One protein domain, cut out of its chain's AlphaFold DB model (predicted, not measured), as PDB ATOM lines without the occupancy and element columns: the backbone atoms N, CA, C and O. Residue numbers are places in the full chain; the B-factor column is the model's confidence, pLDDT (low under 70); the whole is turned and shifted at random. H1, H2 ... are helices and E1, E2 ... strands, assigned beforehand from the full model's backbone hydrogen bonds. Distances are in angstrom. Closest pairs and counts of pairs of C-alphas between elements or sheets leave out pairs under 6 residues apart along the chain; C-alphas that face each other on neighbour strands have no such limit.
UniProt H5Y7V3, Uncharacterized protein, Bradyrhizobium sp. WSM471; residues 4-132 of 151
ATOM      1  N   PHE A   4      52.155 -15.416  -5.276       55.72
ATOM      2  CA  PHE A   4      51.511 -14.854  -6.465       55.72
ATOM      3  C   PHE A   4      52.491 -14.425  -7.568       55.72
ATOM      4  O   PHE A   4      52.197 -14.655  -8.738       55.72
ATOM      5  N   ASP A   5      53.684 -13.915  -7.236       57.09
ATOM      6  CA  ASP A   5      54.721 -13.587  -8.235       57.09
ATOM      7  C   ASP A   5      55.212 -14.838  -8.970       57.09
ATOM      8  O   ASP A   5      55.517 -14.813 -10.163       57.09
ATOM      9  N   THR A   6      55.304 -15.946  -8.233       57.97
ATOM     10  CA  THR A   6      55.741 -17.235  -8.773       57.97
ATOM     11  C   THR A   6      54.665 -17.819  -9.688       57.97
ATOM     12  O   THR A   6      54.975 -18.294 -10.780       57.97
ATOM     13  N   LEU A   7      53.393 -17.717  -9.287       56.81
ATOM     14  CA  LEU A   7      52.251 -18.178 -10.081       56.81
ATOM     15  C   LEU A   7      52.033 -17.339 -11.348       56.81
ATOM     16  O   LEU A   7      51.774 -17.911 -12.406       56.81
ATOM     17  N   ALA A   8      52.188 -16.014 -11.269       58.22
ATOM     18  CA  ALA A   8      52.085 -15.119 -12.422       58.22
ATOM     19  C   ALA A   8      53.115 -15.478 -13.507       58.22
ATOM     20  O   ALA A   8      52.761 -15.663 -14.671       58.22
ATOM     21  N   LYS A   9      54.377 -15.704 -13.112       56.59
ATOM     22  CA  LYS A   9      55.457 -16.106 -14.029       56.59
ATOM     23  C   LYS A   9      55.259 -17.486 -14.660       56.59
ATOM     24  O   LYS A   9      55.728 -17.713 -15.769       56.59
ATOM     25  N   GLN A  10      54.596 -18.414 -13.968       56.50
ATOM     26  CA  GLN A  10      54.404 -19.785 -14.455       56.50
ATOM     27  C   GLN A  10      53.218 -19.949 -15.414       56.50
ATOM     28  O   GLN A  10      53.203 -20.914 -16.176       56.50
ATOM     29  N   ARG A  11      52.209 -19.068 -15.364       62.50
ATOM     30  CA  ARG A  11      50.909 -19.309 -16.023       62.50
ATOM     31  C   ARG A  11      50.604 -18.417 -17.232       62.50
ATOM     32  O   ARG A  11      49.577 -18.628 -17.869       62.50
ATOM     33  N   GLY A  12      51.513 -17.508 -17.593       57.41
ATOM     34  CA  GLY A  12      51.447 -16.696 -18.815       57.41
ATOM     35  C   GLY A  12      50.347 -15.622 -18.813       57.41
ATOM     36  O   GLY A  12      49.272 -15.791 -18.237       57.41
ATOM     37  N   GLY A  13      50.617 -14.487 -19.467       62.28
ATOM     38  CA  GLY A  13      49.650 -13.396 -19.665       62.28
ATOM     39  C   GLY A  13      49.413 -12.473 -18.462       62.28
ATOM     40  O   GLY A  13      48.611 -11.549 -18.574       62.28
ATOM     41  N   ILE A  14      50.096 -12.695 -17.334       68.62
ATOM     42  CA  ILE A  14      50.080 -11.808 -16.163       68.62
ATOM     43  C   ILE A  14      51.525 -11.500 -15.786       68.62
ATOM     44  O   ILE A  14      52.307 -12.401 -15.488       68.62
ATOM     45  N   GLU A  15      51.868 -10.218 -15.784       66.94
ATOM     46  CA  GLU A  15      53.214  -9.732 -15.510       66.94
ATOM     47  C   GLU A  15      53.156  -8.588 -14.495       66.94
ATOM     48  O   GLU A  15      52.324  -7.689 -14.606       66.94
ATOM     49  N   ASN A  16      54.078  -8.585 -13.531       68.56
ATOM     50  CA  ASN A  16      54.385  -7.368 -12.783       68.56
ATOM     51  C   ASN A  16      55.196  -6.468 -13.715       68.56
ATOM     52  O   ASN A  16      56.403  -6.665 -13.874       68.56
ATOM     53  N   THR A  17      54.520  -5.555 -14.411       64.69
ATOM     54  CA  THR A  17      55.137  -4.852 -15.539       64.69
ATOM     55  C   THR A  17      55.886  -3.594 -15.113       64.69
ATOM     56  O   THR A  17      55.477  -2.867 -14.210       64.69
ATOM     57  N   THR A  18      56.953  -3.292 -15.849       73.00
ATOM     58  CA  THR A  18      57.631  -1.987 -15.839       73.00
ATOM     59  C   THR A  18      56.818  -0.904 -16.565       73.00
ATOM     60  O   THR A  18      57.092   0.282 -16.407       73.00
ATOM     61  N   PHE A  19      55.827  -1.293 -17.372       74.00
ATOM     62  CA  PHE A  19      55.122  -0.413 -18.308       74.00
ATOM     63  C   PHE A  19      53.847   0.224 -17.732       74.00
ATOM     64  O   PHE A  19      53.319   1.164 -18.323       74.00
ATOM     65  N   SER A  20      53.340  -0.266 -16.597       77.81
ATOM     66  CA  SER A  20      52.092   0.195 -15.981       77.81
ATOM     67  C   SER A  20      52.320   0.773 -14.584       77.81
ATOM     68  O   SER A  20      52.973   0.146 -13.755       77.81
ATOM     69  N   MET A  21      51.709   1.924 -14.291       81.25
ATOM     70  CA  MET A  21      51.628   2.469 -12.932       81.25
ATOM     71  C   MET A  21      50.300   2.075 -12.280       81.25
ATOM     72  O   MET A  21      49.234   2.367 -12.824       81.25
ATOM     73  N   ASP A  22      50.352   1.473 -11.091       83.50
ATOM     74  CA  ASP A  22      49.150   1.105 -10.339       83.50
ATOM     75  C   ASP A  22      48.606   2.280  -9.510       83.50
ATOM     76  O   ASP A  22      48.828   2.419  -8.301       83.50
ATOM     77  N   ALA A  23      47.883   3.169 -10.189       85.69
ATOM     78  CA  ALA A  23      47.228   4.284  -9.522       85.69
ATOM     79  C   ALA A  23      46.030   3.826  -8.683       85.69
ATOM     80  O   ALA A  23      45.799   4.408  -7.638       85.69
ATOM     81  N   ILE A  24      45.264   2.819  -9.105       88.62
ATOM     82  CA  ILE A  24      44.001   2.454  -8.445       88.62
ATOM     83  C   ILE A  24      44.252   1.551  -7.235       88.62
ATOM     84  O   ILE A  24      43.768   1.851  -6.142       88.62
ATOM     85  N   GLY A  25      45.032   0.481  -7.403       86.69
ATOM     86  CA  GLY A  25      45.330  -0.467  -6.335       86.69
ATOM     87  C   GLY A  25      46.025   0.204  -5.157       86.69
ATOM     88  O   GLY A  25      45.655  -0.060  -4.018       86.69
ATOM     89  N   SER A  26      46.899   1.186  -5.403       85.31
ATOM     90  CA  SER A  26      47.536   1.984  -4.341       85.31
ATOM     91  C   SER A  26      46.594   2.885  -3.526       85.31
ATOM     92  O   SER A  26      46.994   3.342  -2.458       85.31
ATOM     93  N   ARG A  27      45.364   3.175  -3.988       88.44
ATOM     94  CA  ARG A  27      44.343   3.882  -3.177       88.44
ATOM     95  C   ARG A  27      43.394   2.929  -2.465       88.44
ATOM     96  O   ARG A  27      42.843   3.290  -1.433       88.44
ATOM     97  N   ILE A  28      43.161   1.752  -3.041       88.62
ATOM     98  CA  ILE A  28      42.220   0.765  -2.500       88.62
ATOM     99  C   ILE A  28      42.908  -0.132  -1.466       88.62
ATOM    100  O   ILE A  28      42.303  -0.496  -0.462       88.62
ATOM    101  N   CYS A  29      44.168  -0.488  -1.704       91.88
ATOM    102  CA  CYS A  29      44.948  -1.399  -0.880       91.88
ATOM    103  C   CYS A  29      46.068  -0.647  -0.159       91.88
ATOM    104  O   CYS A  29      46.663   0.286  -0.695       91.88
ATOM    105  N   SER A  30      46.375  -1.087   1.058       91.19
ATOM    106  CA  SER A  30      47.464  -0.549   1.876       91.19
ATOM    107  C   SER A  30      48.503  -1.630   2.154       91.19
ATOM    108  O   SER A  30      48.171  -2.813   2.238       91.19
ATOM    109  N   SER A  31      49.765  -1.229   2.313       89.31
ATOM    110  CA  SER A  31      50.822  -2.137   2.763       89.31
ATOM    111  C   SER A  31      50.621  -2.532   4.226       89.31
ATOM    112  O   SER A  31      50.018  -1.796   5.013       89.31
ATOM    113  N   TRP A  32      51.169  -3.689   4.603       87.88
ATOM    114  CA  TRP A  32      51.087  -4.180   5.977       87.88
ATOM    115  C   TRP A  32      51.693  -3.201   6.985       87.88
ATOM    116  O   TRP A  32      51.089  -2.964   8.022       87.88
ATOM    117  N   ASP A  33      52.823  -2.570   6.657       89.38
ATOM    118  CA  ASP A  33      53.479  -1.597   7.542       89.38
ATOM    119  C   ASP A  33      52.573  -0.399   7.862       89.38
ATOM    120  O   ASP A  33      52.515   0.056   9.003       89.38
ATOM    121  N   THR A  34      51.808   0.072   6.872       88.19
ATOM    122  CA  THR A  34      50.816   1.138   7.069       88.19
ATOM    123  C   THR A  34      49.688   0.666   7.980       88.19
ATOM    124  O   THR A  34      49.278   1.387   8.885       88.19
ATOM    125  N   VAL A  35      49.184  -0.552   7.771       92.56
ATOM    126  CA  VAL A  35      48.047  -1.101   8.524       92.56
ATOM    127  C   VAL A  35      48.429  -1.445   9.967       92.56
ATOM    128  O   VAL A  35      47.665  -1.148  10.879       92.56
ATOM    129  N   ALA A  36      49.615  -2.015  10.194       90.50
ATOM    130  CA  ALA A  36      50.080  -2.476  11.504       90.50
ATOM    131  C   ALA A  36      50.237  -1.345  12.536       90.50
ATOM    132  O   ALA A  36      50.211  -1.598  13.739       90.50
ATOM    133  N   ALA A  37      50.371  -0.099  12.078       91.62
ATOM    134  CA  ALA A  37      50.427   1.085  12.932       91.62
ATOM    135  C   ALA A  37      49.045   1.572  13.421       91.62
ATOM    136  O   ALA A  37      48.978   2.510  14.216       91.62
ATOM    137  N   HIS A  38      47.945   0.972  12.956       92.62
ATOM    138  CA  HIS A  38      46.584   1.416  13.248       92.62
ATOM    139  C   HIS A  38      45.807   0.391  14.079       92.62
ATOM    140  O   HIS A  38      46.044  -0.814  14.028       92.62
ATOM    141  N   GLN A  39      44.834   0.889  14.840       95.50
ATOM    142  CA  GLN A  39      43.832   0.065  15.510       95.50
ATOM    143  C   GLN A  39      42.551   0.031  14.679       95.50
ATOM    144  O   GLN A  39      42.214   1.011  14.014       95.50
ATOM    145  N   PHE A  40      41.828  -1.082  14.757       96.38
ATOM    146  CA  PHE A  40      40.595  -1.306  14.014       96.38
ATOM    147  C   PHE A  40      39.516  -1.822  14.954       96.38
ATOM    148  O   PHE A  40      39.794  -2.639  15.830       96.38
ATOM    149  N   ASP A  41      38.297  -1.341  14.754       96.44
ATOM    150  CA  ASP A  41      37.129  -1.746  15.535       96.44
ATOM    151  C   ASP A  41      36.532  -3.042  14.974       96.44
ATOM    152  O   ASP A  41      35.987  -3.863  15.709       96.44
ATOM    153  N   VAL A  42      36.668  -3.244  13.659       96.88
ATOM    154  CA  VAL A  42      36.197  -4.438  12.954       96.88
ATOM    155  C   VAL A  42      37.283  -4.943  12.013       96.88
ATOM    156  O   VAL A  42      37.856  -4.173  11.241       96.88
ATOM    157  N   VAL A  43      37.516  -6.256  12.035       97.00
ATOM    158  CA  VAL A  43      38.377  -6.948  11.072       97.00
ATOM    159  C   VAL A  43      37.534  -7.939  10.277       97.00
ATOM    160  O   VAL A  43      36.905  -8.830  10.843       97.00
ATOM    161  N   ILE A  44      37.526  -7.781   8.958       97.75
ATOM    162  CA  ILE A  44      36.836  -8.652   8.009       97.75
ATOM    163  C   ILE A  44      37.887  -9.482   7.280       97.75
ATOM    164  O   ILE A  44      38.821  -8.939   6.692       97.75
ATOM    165  N   ILE A  45      37.724 -10.804   7.304       96.38
ATOM    166  CA  ILE A  45      38.624 -11.740   6.629       96.38
ATOM    167  C   ILE A  45      38.003 -12.158   5.292       96.38
ATOM    168  O   ILE A  45      36.950 -12.790   5.254       96.38
ATOM    169  N   GLY A  46      38.683 -11.808   4.206       95.12
ATOM    170  CA  GLY A  46      38.270 -11.978   2.817       95.12
ATOM    171  C   GLY A  46      37.576 -10.732   2.266       95.12
ATOM    172  O   GLY A  46      36.517 -10.338   2.745       95.12
ATOM    173  N   ALA A  47      38.118 -10.153   1.193       95.88
ATOM    174  CA  ALA A  47      37.523  -9.036   0.451       95.88
ATOM    175  C   ALA A  47      36.676  -9.510  -0.744       95.88
ATOM    176  O   ALA A  47      36.549  -8.810  -1.750       95.88
ATOM    177  N   GLY A  48      36.098 -10.711  -0.650       94.62
ATOM    178  CA  GLY A  48      35.119 -11.219  -1.610       94.62
ATOM    179  C   GLY A  48      33.776 -10.482  -1.530       94.62
ATOM    180  O   GLY A  48      33.619  -9.524  -0.776       94.62
ATOM    181  N   MET A  49      32.769 -10.972  -2.261       93.44
ATOM    182  CA  MET A  49      31.426 -10.368  -2.321       93.44
ATOM    183  C   MET A  49      30.858  -9.994  -0.945       93.44
ATOM    184  O   MET A  49      30.477  -8.846  -0.726       93.44
ATOM    185  N   PHE A  50      30.817 -10.952  -0.018       94.81
ATOM    186  CA  PHE A  50      30.214 -10.740   1.295       94.81
ATOM    187  C   PHE A  50      31.085  -9.887   2.210       94.81
ATOM    188  O   PHE A  50      30.556  -9.012   2.878       94.81
ATOM    189  N   GLY A  51      32.406 -10.080   2.211       96.88
ATOM    190  CA  GLY A  51      33.297  -9.274   3.046       96.88
ATOM    191  C   GLY A  51      33.288  -7.799   2.647       96.88
ATOM    192  O   GLY A  51      33.117  -6.931   3.500       96.88
ATOM    193  N   ALA A  52      33.353  -7.514   1.343       94.38
ATOM    194  CA  ALA A  52      33.215  -6.157   0.823       94.38
ATOM    195  C   ALA A  52      31.819  -5.568   1.100       94.38
ATOM    196  O   ALA A  52      31.706  -4.408   1.488       94.38
ATOM    197  N   TYR A  53      30.753  -6.367   0.965       95.88
ATOM    198  CA  TYR A  53      29.394  -5.943   1.312       95.88
ATOM    199  C   TYR A  53      29.250  -5.615   2.805       95.88
ATOM    200  O   TYR A  53      28.702  -4.574   3.156       95.88
ATOM    201  N   CYS A  54      29.762  -6.469   3.692       96.44
ATOM    202  CA  CYS A  54      29.767  -6.230   5.132       96.44
ATOM    203  C   CYS A  54      30.529  -4.947   5.473       96.44
ATOM    204  O   CYS A  54      30.016  -4.139   6.244       96.44
ATOM    205  N   ALA A  55      31.698  -4.728   4.862       95.75
ATOM    206  CA  ALA A  55      32.466  -3.501   5.036       95.75
ATOM    207  C   ALA A  55      31.653  -2.262   4.622       95.75
ATOM    208  O   ALA A  55      31.538  -1.327   5.412       95.75
ATOM    209  N   ASP A  56      31.019  -2.281   3.441       94.94
ATOM    210  CA  ASP A  56      30.159  -1.187   2.957       94.94
ATOM    211  C   ASP A  56      28.984  -0.917   3.906       94.94
ATOM    212  O   ASP A  56      28.706   0.233   4.249       94.94
ATOM    213  N   LYS A  57      28.300  -1.967   4.374       96.06
ATOM    214  CA  LYS A  57      27.148  -1.813   5.270       96.06
ATOM    215  C   LYS A  57      27.527  -1.305   6.645       96.06
ATOM    216  O   LYS A  57      26.792  -0.481   7.181       96.06
ATOM    217  N   LEU A  58      28.633  -1.775   7.210       95.31
ATOM    218  CA  LEU A  58      29.136  -1.262   8.478       95.31
ATOM    219  C   LEU A  58      29.536   0.203   8.323       95.31
ATOM    220  O   LEU A  58      29.020   1.036   9.062       95.31
ATOM    221  N   TYR A  59      30.350   0.520   7.312       93.94
ATOM    222  CA  TYR A  59      30.804   1.883   7.036       93.94
ATOM    223  C   TYR A  59      29.631   2.858   6.893       93.94
ATOM    224  O   TYR A  59      29.600   3.896   7.538       93.94
ATOM    225  N   ARG A  60      28.603   2.498   6.112       94.44
ATOM    226  CA  ARG A  60      27.421   3.354   5.903       94.44
ATOM    227  C   ARG A  60      26.489   3.460   7.106       94.44
ATOM    228  O   ARG A  60      25.690   4.391   7.154       94.44
ATOM    229  N   ARG A  61      26.501   2.484   8.018       93.88
ATOM    230  CA  ARG A  61      25.686   2.538   9.243       93.88
ATOM    231  C   ARG A  61      26.270   3.501  10.266       93.88
ATOM    232  O   ARG A  61      25.518   4.017  11.088       93.88
ATOM    233  N   ASP A  62      27.573   3.739  10.218       93.00
ATOM    234  CA  ASP A  62      28.232   4.685  11.099       93.00
ATOM    235  C   ASP A  62      28.147   6.113  10.549       93.00
ATOM    236  O   ASP A  62      29.000   6.573   9.794       93.00
ATOM    237  N   ALA A  63      27.094   6.825  10.950       91.00
ATOM    238  CA  ALA A  63      26.845   8.202  10.525       91.00
ATOM    239  C   ALA A  63      27.991   9.174  10.872       91.00
ATOM    240  O   ALA A  63      28.150  10.193  10.199       91.00
ATOM    241  N   ASP A  64      28.794   8.854  11.890       93.62
ATOM    242  CA  ASP A  64      29.882   9.703  12.368       93.62
ATOM    243  C   ASP A  64      31.238   9.388  11.703       93.62
ATOM    244  O   ASP A  64      32.202  10.120  11.937       93.62
ATOM    245  N   ASN A  65      31.332   8.329  10.883       87.00
ATOM    246  CA  ASN A  65      32.568   7.846  10.244       87.00
ATOM    247  C   ASN A  65      33.748   7.651  11.223       87.00
ATOM    248  O   ASN A  65      34.897   7.986  10.925       87.00
ATOM    249  N   LYS A  66      33.464   7.136  12.418       93.12
ATOM    250  CA  LYS A  66      34.432   6.827  13.474       93.12
ATOM    251  C   LYS A  66      34.913   5.379  13.442       93.12
ATOM    252  O   LYS A  66      36.022   5.124  13.912       93.12
ATOM    253  N   ILE A  67      34.119   4.441  12.926       95.00
ATOM    254  CA  ILE A  67      34.492   3.029  12.885       95.00
ATOM    255  C   ILE A  67      35.626   2.814  11.884       95.00
ATOM    256  O   ILE A  67      35.569   3.219  10.721       95.00
ATOM    257  N   ARG A  68      36.671   2.131  12.334       94.75
ATOM    258  CA  ARG A  68      37.811   1.742  11.505       94.75
ATOM    259  C   ARG A  68      37.675   0.275  11.150       94.75
ATOM    260  O   ARG A  68      37.795  -0.598  12.008       94.75
ATOM    261  N   ILE A  69      37.429   0.017   9.871       96.25
ATOM    262  CA  ILE A  69      37.234  -1.329   9.337       96.25
ATOM    263  C   ILE A  69      38.493  -1.738   8.579       96.25
ATOM    264  O   ILE A  69      38.877  -1.083   7.610       96.25
ATOM    265  N   LEU A  70      39.107  -2.841   8.995       96.31
ATOM    266  CA  LEU A  70      40.161  -3.506   8.239       96.31
ATOM    267  C   LEU A  70      39.566  -4.664   7.445       96.31
ATOM    268  O   LEU A  70      38.935  -5.546   8.022       96.31
ATOM    269  N   VAL A  71      39.812  -4.698   6.138       96.75
ATOM    270  CA  VAL A  71      39.480  -5.848   5.290       96.75
ATOM    271  C   VAL A  71      40.779  -6.508   4.845       96.75
ATOM    272  O   VAL A  71      41.608  -5.873   4.196       96.75
ATOM    273  N   LEU A  72      40.964  -7.774   5.209       95.75
ATOM    274  CA  LEU A  72      42.138  -8.563   4.853       95.75
ATOM    275  C   LEU A  72      41.809  -9.481   3.684       95.75
ATOM    276  O   LEU A  72      40.923 -10.319   3.790       95.75
ATOM    277  N   GLU A  73      42.547  -9.357   2.588       94.25
ATOM    278  CA  GLU A  73      42.440 -10.243   1.432       94.25
ATOM    279  C   GLU A  73      43.761 -10.970   1.218       94.25
ATOM    280  O   GLU A  73      44.834 -10.388   1.363       94.25
ATOM    281  N   ALA A  74      43.679 -12.259   0.897       92.00
ATOM    282  CA  ALA A  74      44.862 -13.088   0.729       92.00
ATOM    283  C   ALA A  74      45.533 -12.882  -0.635       92.00
ATOM    284  O   ALA A  74      46.705 -13.224  -0.774       92.00
ATOM    285  N   GLY A  75      44.822 -12.337  -1.626       89.75
ATOM    286  CA  GLY A  75      45.376 -12.028  -2.942       89.75
ATOM    287  C   GLY A  75      45.391 -10.540  -3.321       89.75
ATOM    288  O   GLY A  75      45.012  -9.676  -2.532       89.75
ATOM    289  N   PRO A  76      45.853 -10.223  -4.542       88.44
ATOM    290  CA  PRO A  76      46.078  -8.847  -4.977       88.44
ATOM    291  C   PRO A  76      44.787  -8.111  -5.373       88.44
ATOM    292  O   PRO A  76      43.713  -8.698  -5.535       88.44
ATOM    293  N   PHE A  77      44.909  -6.806  -5.628       90.69
ATOM    294  CA  PHE A  77      43.935  -6.075  -6.437       90.69
ATOM    295  C   PHE A  77      44.140  -6.438  -7.913       90.69
ATOM    296  O   PHE A  77      45.097  -5.992  -8.537       90.69
ATOM    297  N   PHE A  78      43.276  -7.304  -8.448       89.75
ATOM    298  CA  PHE A  78      43.459  -7.874  -9.787       89.75
ATOM    299  C   PHE A  78      42.670  -7.131 -10.869       89.75
ATOM    300  O   PHE A  78      43.236  -6.749 -11.887       89.75
ATOM    301  N   LEU A  79      41.374  -6.889 -10.644       89.88
ATOM    302  CA  LEU A  79      40.511  -6.143 -11.560       89.88
ATOM    303  C   LEU A  79      39.675  -5.128 -10.782       89.88
ATOM    304  O   LEU A  79      39.199  -5.407  -9.684       89.88
ATOM    305  N   SER A  80      39.437  -3.971 -11.396       90.75
ATOM    306  CA  SER A  80      38.528  -2.943 -10.873       90.75
ATOM    307  C   SER A  80      37.061  -3.183 -11.240       90.75
ATOM    308  O   SER A  80      36.178  -2.462 -10.780       90.75
ATOM    309  N   THR A  81      36.783  -4.166 -12.098       91.12
ATOM    310  CA  THR A  81      35.447  -4.446 -12.621       91.12
ATOM    311  C   THR A  81      35.287  -5.923 -12.969       91.12
ATOM    312  O   THR A  81      36.258  -6.680 -12.993       91.12
ATOM    313  N   HIS A  82      34.050  -6.328 -13.248       91.50
ATOM    314  CA  HIS A  82      33.733  -7.677 -13.693       91.50
ATOM    315  C   HIS A  82      34.489  -8.030 -14.982       91.50
ATOM    316  O   HIS A  82      34.565  -7.205 -15.891       91.50
ATOM    317  N   ILE A  83      34.986  -9.262 -15.109       89.56
ATOM    318  CA  ILE A  83      35.794  -9.678 -16.265       89.56
ATOM    319  C   ILE A  83      35.072  -9.485 -17.608       89.56
ATOM    320  O   ILE A  83      35.688  -9.075 -18.585       89.56
ATOM    321  N   ASN A  84      33.751  -9.686 -17.645       88.44
ATOM    322  CA  ASN A  84      32.944  -9.487 -18.859       88.44
ATOM    323  C   ASN A  84      32.818  -8.016 -19.295       88.44
ATOM    324  O   ASN A  84      32.341  -7.761 -20.395       88.44
ATOM    325  N   ASN A  85      33.221  -7.054 -18.459       90.88
ATOM    326  CA  ASN A  85      33.272  -5.643 -18.847       90.88
ATOM    327  C   ASN A  85      34.584  -5.289 -19.566       90.88
ATOM    328  O   ASN A  85      34.733  -4.169 -20.053       90.88
ATOM    329  N   LEU A  86      35.553  -6.208 -19.603       87.56
ATOM    330  CA  LEU A  86      36.832  -5.981 -20.255       87.56
ATOM    331  C   LEU A  86      36.721  -6.271 -21.759       87.56
ATOM    332  O   LEU A  86      36.057  -7.228 -22.155       87.56
ATOM    333  N   PRO A  87      37.435  -5.514 -22.610       80.56
ATOM    334  CA  PRO A  87      37.443  -5.738 -24.058       80.56
ATOM    335  C   PRO A  87      38.173  -7.031 -24.467       80.56
ATOM    336  O   PRO A  87      38.185  -7.394 -25.640       80.56
ATOM    337  N   LEU A  88      38.803  -7.719 -23.509       68.38
ATOM    338  CA  LEU A  88      39.607  -8.917 -23.713       68.38
ATOM    339  C   LEU A  88      38.839 -10.138 -23.197       68.38
ATOM    340  O   LEU A  88      38.917 -10.488 -22.019       68.38
ATOM    341  N   GLY A  89      38.102 -10.804 -24.088       63.09
ATOM    342  CA  GLY A  89      37.618 -12.157 -23.812       63.09
ATOM    343  C   GLY A  89      38.801 -13.100 -23.550       63.09
ATOM    344  O   GLY A  89      39.843 -12.974 -24.190       63.09
ATOM    345  N   ASN A  90      38.648 -14.048 -22.620       65.25
ATOM    346  CA  ASN A  90      39.664 -15.058 -22.269       65.25
ATOM    347  C   ASN A  90      40.976 -14.530 -21.653       65.25
ATOM    348  O   ASN A  90      42.024 -15.156 -21.818       65.25
ATOM    349  N   MET A  91      40.944 -13.430 -20.891       74.62
ATOM    350  CA  MET A  91      42.080 -13.069 -20.033       74.62
ATOM    351  C   MET A  91      42.444 -14.242 -19.102       74.62
ATOM    352  O   MET A  91      41.557 -14.867 -18.513       74.62
ATOM    353  N   SER A  92      43.743 -14.531 -18.957       75.44
ATOM    354  CA  SER A  92      44.231 -15.509 -17.977       75.44
ATOM    355  C   SER A  92      43.820 -15.058 -16.578       75.44
ATOM    356  O   SER A  92      44.111 -13.938 -16.174       75.44
ATOM    357  N   GLN A  93      43.112 -15.910 -15.841       78.75
ATOM    358  CA  GLN A  93      42.698 -15.625 -14.461       78.75
ATOM    359  C   GLN A  93      43.500 -16.463 -13.460       78.75
ATOM    360  O   GLN A  93      43.361 -16.320 -12.248       78.75
ATOM    361  N   ASP A  94      44.333 -17.379 -13.949       77.69
ATOM    362  CA  ASP A  94      44.881 -18.471 -13.151       77.69
ATOM    363  C   ASP A  94      45.845 -18.004 -12.058       77.69
ATOM    364  O   ASP A  94      46.170 -18.796 -11.175       77.69
ATOM    365  N   ALA A  95      46.302 -16.750 -12.090       78.75
ATOM    366  CA  ALA A  95      47.128 -16.185 -11.026       78.75
ATOM    367  C   ALA A  95      46.352 -15.924  -9.728       78.75
ATOM    368  O   ALA A  95      46.962 -15.929  -8.662       78.75
ATOM    369  N   VAL A  96      45.033 -15.713  -9.800       85.06
ATOM    370  CA  VAL A  96      44.197 -15.463  -8.612       85.06
ATOM    371  C   VAL A  96      43.374 -16.679  -8.207       85.06
ATOM    372  O   VAL A  96      42.877 -16.738  -7.088       85.06
ATOM    373  N   TRP A  97      43.237 -17.686  -9.072       84.69
ATOM    374  CA  TRP A  97      42.502 -18.903  -8.733       84.69
ATOM    375  C   TRP A  97      43.389 -19.947  -8.056       84.69
ATOM    376  O   TRP A  97      44.361 -20.433  -8.641       84.69
ATOM    377  N   ALA A  98      42.991 -20.369  -6.857       78.56
ATOM    378  CA  ALA A  98      43.608 -21.505  -6.184       78.56
ATOM    379  C   ALA A  98      42.607 -22.291  -5.321       78.56
ATOM    380  O   ALA A  98      41.437 -21.927  -5.167       78.56
ATOM    381  N   ARG A  99      43.076 -23.412  -4.769       78.50
ATOM    382  CA  ARG A  99      42.357 -24.196  -3.759       78.50
ATOM    383  C   ARG A  99      42.956 -23.869  -2.391       78.50
ATOM    384  O   ARG A  99      44.151 -24.099  -2.226       78.50
ATOM    385  N   PRO A 100      42.180 -23.333  -1.430       73.75
ATOM    386  CA  PRO A 100      42.738 -22.935  -0.134       73.75
ATOM    387  C   PRO A 100      43.039 -24.128   0.774       73.75
ATOM    388  O   PRO A 100      43.837 -24.011   1.695       73.75
ATOM    389  N   TRP A 101      42.377 -25.258   0.534       72.19
ATOM    390  CA  TRP A 101      42.480 -26.459   1.348       72.19
ATOM    391  C   TRP A 101      42.781 -27.676   0.477       72.19
ATOM    392  O   TRP A 101      42.221 -27.856  -0.610       72.19
ATOM    393  N   THR A 102      43.662 -28.524   0.990       66.69
ATOM    394  CA  THR A 102      43.754 -29.936   0.622       66.69
ATOM    395  C   THR A 102      42.805 -30.719   1.524       66.69
ATOM    396  O   THR A 102      42.536 -30.313   2.651       66.69
ATOM    397  N   GLY A 103      42.267 -31.827   1.044       63.09
ATOM    398  CA  GLY A 103      41.336 -32.655   1.802       63.09
ATOM    399  C   GLY A 103      41.353 -34.075   1.266       63.09
ATOM    400  O   GLY A 103      41.889 -34.317   0.186       63.09
ATOM    401  N   GLU A 104      40.786 -34.992   2.038       59.88
ATOM    402  CA  GLU A 104      40.793 -36.415   1.712       59.88
ATOM    403  C   GLU A 104      39.670 -36.768   0.715       59.88
ATOM    404  O   GLU A 104      38.593 -36.147   0.734       59.88
ATOM    405  N   PRO A 105      39.871 -37.773  -0.157       58.56
ATOM    406  CA  PRO A 105      38.788 -38.364  -0.936       58.56
ATOM    407  C   PRO A 105      37.620 -38.791  -0.023       58.56
ATOM    408  O   PRO A 105      37.859 -39.306   1.071       58.56
ATOM    409  N   PRO A 106      36.348 -38.610  -0.429       62.19
ATOM    410  CA  PRO A 106      35.874 -38.169  -1.745       62.19
ATOM    411  C   PRO A 106      35.651 -36.648  -1.873       62.19
ATOM    412  O   PRO A 106      35.204 -36.183  -2.919       62.19
ATOM    413  N   PHE A 107      35.925 -35.858  -0.830       61.41
ATOM    414  CA  PHE A 107      35.588 -34.424  -0.785       61.41
ATOM    415  C   PHE A 107      36.534 -33.549  -1.615       61.41
ATOM    416  O   PHE A 107      36.244 -32.386  -1.909       61.41
ATOM    417  N   VAL A 108      37.667 -34.120  -2.021       60.81
ATOM    418  CA  VAL A 108      38.632 -33.517  -2.932       60.81
ATOM    419  C   VAL A 108      38.782 -34.439  -4.125       60.81
ATOM    420  O   VAL A 108      39.414 -35.486  -4.051       60.81
ATOM    421  N   THR A 109      38.178 -34.045  -5.244       56.44
ATOM    422  CA  THR A 109      38.446 -34.708  -6.515       56.44
ATOM    423  C   THR A 109      39.876 -34.373  -6.944       56.44
ATOM    424  O   THR A 109      40.264 -33.198  -6.960       56.44
ATOM    425  N   GLU A 110      40.649 -35.400  -7.311       58.03
ATOM    426  CA  GLU A 110      41.950 -35.275  -7.997       58.03
ATOM    427  C   GLU A 110      41.808 -34.722  -9.426       58.03
ATOM    428  O   GLU A 110      42.777 -34.667 -10.182       58.03
ATOM    429  N   ASP A 111      40.598 -34.300  -9.810       60.44
ATOM    430  CA  ASP A 111      40.329 -33.718 -11.111       60.44
ATOM    431  C   ASP A 111      41.230 -32.500 -11.325       60.44
ATOM    432  O   ASP A 111      41.077 -31.435 -10.717       60.44
ATOM    433  N   VAL A 112      42.184 -32.681 -12.231       55.12
ATOM    434  CA  VAL A 112      43.139 -31.670 -12.673       55.12
ATOM    435  C   VAL A 112      42.455 -30.447 -13.289       55.12
ATOM    436  O   VAL A 112      43.096 -29.398 -13.372       55.12
ATOM    437  N   ASN A 113      41.174 -30.547 -13.659       53.97
ATOM    438  CA  ASN A 113      40.348 -29.433 -14.124       53.97
ATOM    439  C   ASN A 113      39.695 -28.650 -12.970       53.97
ATOM    440  O   ASN A 113      39.391 -27.468 -13.124       53.97
ATOM    441  N   ASN A 114      39.563 -29.242 -11.778       57.06
ATOM    442  CA  ASN A 114      38.980 -28.612 -10.587       57.06
ATOM    443  C   ASN A 114      40.032 -27.869  -9.731       57.06
ATOM    444  O   ASN A 114      39.994 -27.865  -8.500       57.06
ATOM    445  N   LYS A 115      41.021 -27.238 -10.377       59.00
ATOM    446  CA  LYS A 115      42.099 -26.479  -9.706       59.00
ATOM    447  C   LYS A 115      41.671 -25.079  -9.235       59.00
ATOM    448  O   LYS A 115      42.427 -24.424  -8.520       59.00
ATOM    449  N   LYS A 116      40.477 -24.616  -9.621       66.19
ATOM    450  CA  LYS A 116      39.975 -23.249  -9.397       66.19
ATOM    451  C   LYS A 116      38.798 -23.245  -8.415       66.19
ATOM    452  O   LYS A 116      37.645 -23.173  -8.831       66.19
ATOM    453  N   ALA A 117      39.074 -23.333  -7.112       75.88
ATOM    454  CA  ALA A 117      38.011 -23.311  -6.102       75.88
ATOM    455  C   ALA A 117      37.623 -21.880  -5.708       75.88
ATOM    456  O   ALA A 117      36.461 -21.498  -5.839       75.88
ATOM    457  N   LEU A 118      38.585 -21.068  -5.262       85.19
ATOM    458  CA  LEU A 118      38.362 -19.673  -4.881       85.19
ATOM    459  C   LEU A 118      39.256 -18.742  -5.697       85.19
ATOM    460  O   LEU A 118      40.370 -19.108  -6.076       85.19
ATOM    461  N   ALA A 119      38.747 -17.539  -5.954       90.19
ATOM    462  CA  ALA A 119      39.528 -16.434  -6.483       90.19
ATOM    463  C   ALA A 119      40.030 -15.588  -5.306       90.19
ATOM    464  O   ALA A 119      39.227 -14.986  -4.595       90.19
ATOM    465  N   PHE A 120      41.343 -15.588  -5.109       91.12
ATOM    466  CA  PHE A 120      42.079 -14.806  -4.127       91.12
ATOM    467  C   PHE A 120      42.450 -13.468  -4.750       91.12
ATOM    468  O   PHE A 120      43.493 -13.327  -5.389       91.12
ATOM    469  N   CYS A 121      41.547 -12.509  -4.633       93.12
ATOM    470  CA  CYS A 121      41.750 -11.128  -5.034       93.12
ATOM    471  C   CYS A 121      40.635 -10.271  -4.441       93.12
ATOM    472  O   CYS A 121      39.581 -10.786  -4.064       93.12
ATOM    473  N   VAL A 122      40.825  -8.953  -4.415       94.56
ATOM    474  CA  VAL A 122      39.743  -8.024  -4.055       94.56
ATOM    475  C   VAL A 122      38.542  -8.259  -4.981       94.56
ATOM    476  O   VAL A 122      38.709  -8.381  -6.190       94.56
ATOM    477  N   GLY A 123      37.339  -8.397  -4.416       94.12
ATOM    478  CA  GLY A 123      36.111  -8.819  -5.107       94.12
ATOM    479  C   GLY A 123      35.914 -10.343  -5.157       94.12
ATOM    480  O   GLY A 123      34.784 -10.841  -5.107       94.12
ATOM    481  N   GLY A 124      36.994 -11.122  -5.158       94.19
ATOM    482  CA  GLY A 124      36.961 -12.580  -5.211       94.19
ATOM    483  C   GLY A 124      36.115 -13.106  -6.376       94.19
ATOM    484  O   GLY A 124      36.171 -12.602  -7.497       94.19
ATOM    485  N   ARG A 125      35.278 -14.121  -6.120       92.00
ATOM    486  CA  ARG A 125      34.448 -14.762  -7.160       92.00
ATOM    487  C   ARG A 125      33.403 -13.836  -7.799       92.00
ATOM    488  O   ARG A 125      32.900 -14.175  -8.868       92.00
ATOM    489  N   SER A 126      33.083 -12.687  -7.194       92.81
ATOM    490  CA  SER A 126      32.123 -11.745  -7.784       92.81
ATOM    491  C   SER A 126      32.631 -11.105  -9.074       92.81
ATOM    492  O   SER A 126      31.819 -10.626  -9.854       92.81
ATOM    493  N   LEU A 127      33.942 -11.126  -9.336       92.56
ATOM    494  CA  LEU A 127      34.527 -10.598 -10.571       92.56
ATOM    495  C   LEU A 127      34.386 -11.544 -11.774       92.56
ATOM    496  O   LEU A 127      34.657 -11.127 -12.899       92.56
ATOM    497  N   PHE A 128      33.984 -12.799 -11.542       89.81
ATOM    498  CA  PHE A 128      34.058 -13.883 -12.532       89.81
ATOM    499  C   PHE A 128      32.760 -14.688 -12.692       89.81
ATOM    500  O   PHE A 128      32.735 -15.698 -13.395       89.81
ATOM    501  N   TRP A 129      31.695 -14.317 -11.987       87.00
ATOM    502  CA  TRP A 129      30.425 -15.040 -12.025       87.00
ATOM    503  C   TRP A 129      29.690 -14.862 -13.366       87.00
ATOM    504  O   TRP A 129      29.884 -13.901 -14.102       87.00
ATOM    505  N   ALA A 130      28.791 -15.795 -13.682       85.69
ATOM    506  CA  ALA A 130      28.030 -15.779 -14.934       85.69
ATOM    507  C   ALA A 130      26.755 -14.907 -14.883       85.69
ATOM    508  O   ALA A 130      25.915 -15.002 -15.771       85.69
ATOM    509  N   GLY A 131      26.572 -14.088 -13.841       83.88
ATOM    510  CA  GLY A 131      25.405 -13.204 -13.714       83.88
ATOM    511  C   GLY A 131      24.107 -13.872 -13.234       83.88
ATOM    512  O   GLY A 131      23.060 -13.230 -13.229       83.88
ATOM    513  N   TRP A 132      24.140 -15.144 -12.821       86.62
ATOM    514  CA  TRP A 132      22.957 -15.871 -12.348       86.62
ATOM    515  C   TRP A 132      22.768 -15.729 -10.829       86.62
ATOM    516  O   TRP A 132      23.573 -16.247 -10.055       86.62
TER     517      TRP A 132
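Overview. This is residues 4 to 132 of the 151 residues of an uncharacterized protein of Bradyrhizobium sp. WSM471 (UniProt H5Y7V3). Little regular structure is present: H4 packs on two short parallel strands, E1 and E2, while long loops make much of the rest and residues 102 to 113 stick out. The 129 printed residues, 42 in named elements, run H1 H2 H3 E1 H4 E2 H5, mostly helix. The whole is only just compact, close to loose, with a radius of gyration of the C-alphas of 16.8 A, spanning 49 by 43 by 33 A.

Along the chain. H1, residues 4 to 11, begins at C-alpha 4 (51.511, -14.854, -6.465). H2 is residues 25 to 28, H3 32 to 36, E1 42 to 45. H4, residues 49 to 61, is 18.3 A long. E2 is residues 69 to 72; H5, 124 to 127, ends at C-alpha 127 (34.527, -10.598, -10.571).

Arrangement. N 44 of E1 and O 70 of E2 are 2.8 A apart, within hydrogen-bond range. E1, H4, E2 form a strand-helix-strand unit, parallel neighbours joined through a helix, with a right-handed crossover. The closest C-alphas of H4 and E2, Ala 55 and Ile 69, are 6.8 A apart. H4, with residue 49 alone, only just touches H5, with 3 pairs of C-alphas within 8 A, the closest Met 49 and Ser 126, 5.7 A. H1, H2 and H3 touch no helix. In H1, H3 and H4 every O i to N i+4 pair is within hydrogen-bond range; H2 and H5 are too short for one.

Size, cuts and confidence. The printed part has no cut. The links H1 to H2 and E2 to H5 are long. Residues 4 to 17, 88 to 90 and 102 to 116 have pLDDT under 70.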